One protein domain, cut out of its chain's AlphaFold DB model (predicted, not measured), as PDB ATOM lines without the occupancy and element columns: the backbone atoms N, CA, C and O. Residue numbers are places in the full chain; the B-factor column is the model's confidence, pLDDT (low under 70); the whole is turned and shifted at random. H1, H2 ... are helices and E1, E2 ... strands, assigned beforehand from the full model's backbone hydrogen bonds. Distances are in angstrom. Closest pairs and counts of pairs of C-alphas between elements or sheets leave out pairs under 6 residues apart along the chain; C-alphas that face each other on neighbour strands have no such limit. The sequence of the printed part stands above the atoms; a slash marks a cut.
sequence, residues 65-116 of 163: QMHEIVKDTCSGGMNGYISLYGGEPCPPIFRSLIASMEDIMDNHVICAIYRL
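What this domain is: This is residues 65 to 116 of the 163 residues of the protein "5'-3' exoribonuclease 3 isoform A" of Glycine soja (UniProt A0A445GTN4). There is little regular structure here: a small two-stranded hairpin, E1 and E2, from which the long loop of residues 85 to 111 reaches out and folds back, with the short helix H1 toward the opposite end. The 52 printed residues hold H1, E1 and E2 in that order; the sheet E1 - E2 is antiparallel, and the class is mixed, with only 12 residues in named elements. The whole is only just loose, close to extended, with a radius of gyration of the C-alphas of 14.4 A, and spans 39 by 23 by 18 A.

How they stand to each other: H1, residues 72 to 75, is too short for any O i to N i+4 pair; its one O i to N i+3 pair is within hydrogen-bond range. A tight link joins it to E1, residues 81 to 84. E1 and E2, residues 112 to 115, form an antiparallel hairpin at 153 degrees. C-alphas 82 and 114 face each other at 4.7 A. N 83 and O 113, 2.8 A apart, are within hydrogen-bond range. H1 and E2 are apart. Residues 93 to 94 pair antiparallel with 104 to 105.

Where its parts are: H1 begins at C-alpha 72 (15.257, 103.432, 14.660) and is 5.1 A long. E1 measures 10.3 A and E2 9.8 A, ending at C-alpha 115 (0.739, 100.670, 15.344).

The domain as a whole: The C-alphas farthest apart, Gln 65 and Ser 100, are 41.4 A apart. The printed part has no cut, and the link E1 to E2 is long. Mean pLDDT of the printed part is 71.1, with residues 65 to 76 and 84 to 90 under 70.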
ATOM      1  N   GLN A  65       5.615  85.545  15.492       32.34
ATOM      2  CA  GLN A  65       5.203  86.602  16.412       32.34
ATOM      3  C   GLN A  65       5.377  88.028  15.855       32.34
ATOM      4  O   GLN A  65       6.469  88.591  15.811       32.34
ATOM      5  N   MET A  66       4.237  88.608  15.481       39.56
ATOM      6  CA  MET A  66       4.032  90.010  15.130       39.56
ATOM      7  C   MET A  66       4.375  90.932  16.301       39.56
ATOM      8  O   MET A  66       3.489  91.326  17.049       39.56
ATOM      9  N   HIS A  67       5.651  91.266  16.476       43.47
ATOM     10  CA  HIS A  67       6.087  92.278  17.442       43.47
ATOM     11  C   HIS A  67       7.473  92.843  17.104       43.47
ATOM     12  O   HIS A  67       8.275  93.121  17.994       43.47
ATOM     13  N   GLU A  68       7.800  93.028  15.821       53.47
ATOM     14  CA  GLU A  68       9.060  93.696  15.506       53.47
ATOM     15  C   GLU A  68       8.906  95.202  15.762       53.47
ATOM     16  O   GLU A  68       8.214  95.923  15.037       53.47
ATOM     17  N   ILE A  69       9.511  95.666  16.861       52.47
ATOM     18  CA  ILE A  69       9.756  97.089  17.099       52.47
ATOM     19  C   ILE A  69      10.512  97.588  15.879       52.47
ATOM     20  O   ILE A  69      11.594  97.087  15.563       52.47
ATOM     21  N   VAL A  70       9.950  98.582  15.206       56.88
ATOM     22  CA  VAL A  70      10.623  99.265  14.112       56.88
ATOM     23  C   VAL A  70      11.905  99.872  14.682       56.88
ATOM     24  O   VAL A  70      11.868 100.833  15.449       56.88
ATOM     25  N   LYS A  71      13.051  99.250  14.379       52.81
ATOM     26  CA  LYS A  71      14.353  99.706  14.869       52.81
ATOM     27  C   LYS A  71      14.683 101.039  14.206       52.81
ATOM     28  O   LYS A  71      14.771 101.111  12.981       52.81
ATOM     29  N   ASP A  72      14.923 102.049  15.037       50.81
ATOM     30  CA  ASP A  72      15.257 103.432  14.660       50.81
ATOM     31  C   ASP A  72      16.324 103.516  13.548       50.81
ATOM     32  O   ASP A  72      16.207 104.270  12.583       50.81
ATOM     33  N   THR A  73      17.324 102.629  13.607       53.78
ATOM     34  CA  THR A  73      18.423 102.558  12.633       53.78
ATOM     35  C   THR A  73      17.981 102.242  11.210       53.78
ATOM     36  O   THR A  73      18.652 102.651  10.265       53.78
ATOM     37  N   CYS A  74      16.895 101.488  11.048       56.41
ATOM     38  CA  CYS A  74      16.389 101.089   9.740       56.41
ATOM     39  C   CYS A  74      15.232 101.988   9.281       56.41
ATOM     40  O   CYS A  74      14.953 102.085   8.092       56.41
ATOM     41  N   SER A  75      14.556 102.656  10.211       65.94
ATOM     42  CA  SER A  75      13.290 103.337   9.961       65.94
ATOM     43  C   SER A  75      13.413 104.816   9.613       65.94
ATOM     44  O   SER A  75      12.410 105.458   9.307       65.94
ATOM     45  N   GLY A  76      14.626 105.370   9.682       68.88
ATOM     46  CA  GLY A  76      14.856 106.795   9.453       68.88
ATOM     47  C   GLY A  76      14.172 107.683  10.498       68.88
ATOM     48  O   GLY A  76      13.799 108.809  10.180       68.88
ATOM     49  N   GLY A  77      13.980 107.181  11.725       72.75
ATOM     50  CA  GLY A  77      13.333 107.914  12.815       72.75
ATOM     51  C   GLY A  77      11.853 107.593  13.033       72.75
ATOM     52  O   GLY A  77      11.192 108.287  13.808       72.75
ATOM     53  N   MET A  78      11.297 106.568  12.371       78.94
ATOM     54  CA  MET A  78       9.952 106.077  12.695       78.94
ATOM     55  C   MET A  78       9.999 105.125  13.895       78.94
ATOM     56  O   MET A  78      10.770 104.167  13.903       78.94
ATOM     57  N   ASN A  79       9.114 105.349  14.865       74.06
ATOM     58  CA  ASN A  79       8.983 104.522  16.065       74.06
ATOM     59  C   ASN A  79       7.605 103.885  16.109       74.06
ATOM     60  O   ASN A  79       6.618 104.600  16.011       74.06
ATOM     61  N   GLY A  80       7.519 102.586  16.357       76.88
ATOM     62  CA  GLY A  80       6.244 101.887  16.461       76.88
ATOM     63  C   GLY A  80       6.386 100.434  16.056       76.88
ATOM     64  O   GLY A  80       7.488  99.883  16.063       76.88
ATOM     65  N   TYR A  81       5.269  99.830  15.679       74.12
ATOM     66  CA  TYR A  81       5.213  98.451  15.216       74.12
ATOM     67  C   TYR A  81       4.607  98.409  13.815       74.12
ATOM     68  O   TYR A  81       3.645  99.125  13.526       74.12
ATOM     69  N   ILE A  82       5.152  97.560  12.949       76.56
ATOM     70  CA  ILE A  82       4.590  97.278  11.628       76.56
ATOM     71  C   ILE A  82       4.177  95.814  11.607       76.56
ATOM     72  O   ILE A  82       4.945  94.940  11.998       76.56
ATOM     73  N   SER A  83       2.964  95.554  11.138       71.81
ATOM     74  CA  SER A  83       2.454  94.207  10.927       71.81
ATOM     75  C   SER A  83       1.949  94.043   9.505       71.81
ATOM     76  O   SER A  83       1.275  94.930   8.979       71.81
ATOM     77  N   LEU A  84       2.254  92.903   8.891       67.38
ATOM     78  CA  LEU A  84       1.731  92.573   7.571       67.38
ATOM     79  C   LEU A  84       0.207  92.498   7.621       67.38
ATOM     80  O   LEU A  84      -0.391  91.993   8.574       67.38
ATOM     81  N   TYR A  85      -0.417  93.042   6.583       62.59
ATOM     82  CA  TYR A  85      -1.843  92.880   6.373       62.59
ATOM     83  C   TYR A  85      -2.128  91.404   6.055       62.59
ATOM     84  O   TYR A  85      -1.357  90.773   5.343       62.59
ATOM     85  N   GLY A  86      -3.226  90.840   6.565       62.50
ATOM     86  CA  GLY A  86      -3.584  89.428   6.342       62.50
ATOM     87  C   GLY A  86      -3.962  89.064   4.895       62.50
ATOM     88  O   GLY A  86      -4.406  87.948   4.660       62.50
ATOM     89  N   GLY A  87      -3.826  89.999   3.950       68.44
ATOM     90  CA  GLY A  87      -4.059  89.814   2.516       68.44
ATOM     91  C   GLY A  87      -2.798  90.093   1.693       68.44
ATOM     92  O   GLY A  87      -1.701  90.174   2.240       68.44
ATOM     93  N   GLU A  88      -2.945  90.269   0.379       62.25
ATOM     94  CA  GLU A  88      -1.811  90.575  -0.502       62.25
ATOM     95  C   GLU A  88      -1.212  91.954  -0.152       62.25
ATOM     96  O   GLU A  88      -1.903  92.970  -0.255       62.25
ATOM     97  N   PRO A  89       0.062  92.027   0.274       61.72
ATOM     98  CA  PRO A  89       0.651  93.269   0.765       61.72
ATOM     99  C   PRO A  89       1.007  94.248  -0.364       61.72
ATOM    100  O   PRO A  89       1.219  95.424  -0.095       61.72
ATOM    101  N   CYS A  90       1.081  93.799  -1.617       67.88
ATOM    102  CA  CYS A  90       1.429  94.630  -2.769       67.88
ATOM    103  C   CYS A  90       0.643  94.168  -4.007       67.88
ATOM    104  O   CYS A  90       1.231  93.549  -4.894       67.88
ATOM    105  N   PRO A  91      -0.678  94.424  -4.073       73.06
ATOM    106  CA  PRO A  91      -1.462  94.033  -5.234       73.06
ATOM    107  C   PRO A  91      -0.936  94.780  -6.467       73.06
ATOM    108  O   PRO A  91      -0.760  95.999  -6.390       73.06
ATOM    109  N   PRO A  92      -0.696  94.096  -7.601       76.06
ATOM    110  CA  PRO A  92      -0.098  94.702  -8.794       76.06
ATOM    111  C   PRO A  92      -1.005  95.748  -9.447       76.06
ATOM    112  O   PRO A  92      -0.516  96.639 -10.136       76.06
ATOM    113  N   ILE A  93      -2.319  95.655  -9.216       81.56
ATOM    114  CA  ILE A  93      -3.313  96.624  -9.675       81.56
ATOM    115  C   ILE A  93      -4.043  97.174  -8.454       81.56
ATOM    116  O   ILE A  93      -4.758  96.437  -7.768       81.56
ATOM    117  N   PHE A  94      -3.909  98.472  -8.205       81.81
ATOM    118  CA  PHE A  94      -4.705  99.179  -7.210       81.81
ATOM    119  C   PHE A  94      -5.829  99.927  -7.922       81.81
ATOM    120  O   PHE A  94      -5.611 100.965  -8.551       81.81
ATOM    121  N   ARG A  95      -7.040  99.367  -7.846       83.56
ATOM    122  CA  ARG A  95      -8.211  99.949  -8.503       83.56
ATOM    123  C   ARG A  95      -8.686 101.197  -7.778       83.56
ATOM    124  O   ARG A  95      -8.852 101.191  -6.556       83.56
ATOM    125  N   SER A  96      -8.952 102.246  -8.538       82.88
ATOM    126  CA  SER A  96      -9.523 103.472  -8.015       82.88
ATOM    127  C   SER A  96     -10.958 103.237  -7.539       82.88
ATOM    128  O   SER A  96     -11.790 102.659  -8.237       82.88
ATOM    129  N   LEU A  97     -11.279 103.742  -6.345       83.81
ATOM    130  CA  LEU A  97     -12.657 103.774  -5.836       83.81
ATOM    131  C   LEU A  97     -13.472 104.941  -6.422       83.81
ATOM    132  O   LEU A  97     -14.678 105.035  -6.195       83.81
ATOM    133  N   ILE A  98     -12.822 105.846  -7.155       90.19
ATOM    134  CA  ILE A  98     -13.432 107.018  -7.780       90.19
ATOM    135  C   ILE A  98     -13.530 106.750  -9.281       90.19
ATOM    136  O   ILE A  98     -12.513 106.612  -9.954       90.19
ATOM    137  N   ALA A  99     -14.754 106.731  -9.812       84.31
ATOM    138  CA  ALA A  99     -15.036 106.353 -11.202       84.31
ATOM    139  C   ALA A  99     -14.363 107.243 -12.266       84.31
ATOM    140  O   ALA A  99     -14.229 106.833 -13.412       84.31
ATOM    141  N   SER A 100     -13.959 108.465 -11.908       88.31
ATOM    142  CA  SER A 100     -13.276 109.405 -12.805       88.31
ATOM    143  C   SER A 100     -11.749 109.356 -12.708       88.31
ATOM    144  O   SER A 100     -11.090 110.253 -13.226       88.31
ATOM    145  N   MET A 101     -11.192 108.395 -11.972       86.31
ATOM    146  CA  MET A 101      -9.762 108.301 -11.703       86.31
ATOM    147  C   MET A 101      -9.239 106.941 -12.162       86.31
ATOM    148  O   MET A 101      -9.910 105.927 -11.985       86.31
ATOM    149  N   GLU A 102      -8.058 106.951 -12.776       85.38
ATOM    150  CA  GLU A 102      -7.429 105.761 -13.348       85.38
ATOM    151  C   GLU A 102      -6.940 104.794 -12.265       85.38
ATOM    152  O   GLU A 102      -6.550 105.197 -11.164       85.38
ATOM    153  N   ASP A 103      -6.947 103.508 -12.608       84.31
ATOM    154  CA  ASP A 103      -6.362 102.457 -11.783       84.31
ATOM    155  C   ASP A 103      -4.832 102.546 -11.825       84.31
ATOM    156  O   ASP A 103      -4.228 102.827 -12.862       84.31
ATOM    157  N   ILE A 104      -4.187 102.265 -10.695       82.75
ATOM    158  CA  ILE A 104      -2.729 102.203 -10.623       82.75
ATOM    159  C   ILE A 104      -2.302 100.805 -11.060       82.75
ATOM    160  O   ILE A 104      -2.607  99.817 -10.390       82.75
ATOM    161  N   MET A 105      -1.581 100.743 -12.174       85.38
ATOM    162  CA  MET A 105      -0.936  99.534 -12.686       85.38
ATOM    163  C   MET A 105       0.512  99.461 -12.180       85.38
ATOM    164  O   MET A 105       1.135 100.499 -11.959       85.38
ATOM    165  N   ASP A 106       1.045  98.250 -12.014       77.69
ATOM    166  CA  ASP A 106       2.421  97.982 -11.570       77.69
ATOM    167  C   ASP A 106       2.780  98.661 -10.236       77.69
ATOM    168  O   ASP A 106       3.797  99.342 -10.085       77.69
ATOM    169  N   ASN A 107       1.920  98.484  -9.233       75.00
ATOM    170  CA  ASN A 107       2.187  98.998  -7.896       75.00
ATOM    171  C   ASN A 107       3.421  98.311  -7.273       75.00
ATOM    172  O   ASN A 107       3.461  97.093  -7.123       75.00
ATOM    173  N   HIS A 108       4.409  99.110  -6.863       76.56
ATOM    174  CA  HIS A 108       5.630  98.655  -6.179       76.56
ATOM    175  C   HIS A 108       5.657  99.022  -4.685       76.56
ATOM    176  O   HIS A 108       6.694  98.900  -4.027       76.56
ATOM    177  N   VAL A 109       4.542  99.523  -4.147       71.81
ATOM    178  CA  VAL A 109       4.423  99.957  -2.755       71.81
ATOM    179  C   VAL A 109       3.761  98.866  -1.920       71.81
ATOM    180  O   VAL A 109       2.697  98.352  -2.266       71.81
ATOM    181  N   ILE A 110       4.383  98.561  -0.780       75.94
ATOM    182  CA  ILE A 110       3.896  97.585   0.196       75.94
ATOM    183  C   ILE A 110       2.954  98.266   1.194       75.94
ATOM    184  O   ILE A 110       3.286  99.292   1.788       75.94
ATOM    185  N   CYS A 111       1.796  97.653   1.416       72.56
ATOM    186  CA  CYS A 111       0.831  98.006   2.441       72.56
ATOM    187  C   CYS A 111       1.066  97.175   3.708       72.56
ATOM    188  O   CYS A 111       1.195  95.950   3.664       72.56
ATOM    189  N   ALA A 112       1.088  97.847   4.856       77.19
ATOM    190  CA  ALA A 112       1.197  97.216   6.160       77.19
ATOM    191  C   ALA A 112       0.392  97.999   7.204       77.19
ATOM    192  O   ALA A 112       0.134  99.194   7.057       77.19
ATOM    193  N   ILE A 113      -0.004  97.320   8.276       78.44
ATOM    194  CA  ILE A 113      -0.682  97.934   9.415       78.44
ATOM    195  C   ILE A 113       0.387  98.520  10.333       78.44
ATOM    196  O   ILE A 113       1.246  97.797  10.835       78.44
ATOM    197  N   TYR A 114       0.304  99.821  10.587       80.19
ATOM    198  CA  TYR A 114       1.174 100.509  11.533       80.19
ATOM    199  C   TYR A 114       0.476 100.698  12.881       80.19
ATOM    200  O   TYR A 114      -0.675 101.139  12.939       80.19
ATOM    201  N   ARG A 115       1.179 100.399  13.974       79.62
ATOM    202  CA  ARG A 115       0.739 100.670  15.344       79.62
ATOM    203  C   ARG A 115       1.703 101.630  16.019       79.62
ATOM    204  O   ARG A 115       2.921 101.493  15.907       79.62
ATOM    205  N   LEU A 116       1.134 102.585  16.747       80.12
ATOM    206  CA  LEU A 116       1.907 103.507  17.567       80.12
ATOM    207  C   LEU A 116       2.670 102.742  18.660       80.12
ATOM    208  O   LEU A 116       2.183 101.710  19.131       80.12
TER     209      LEU A 116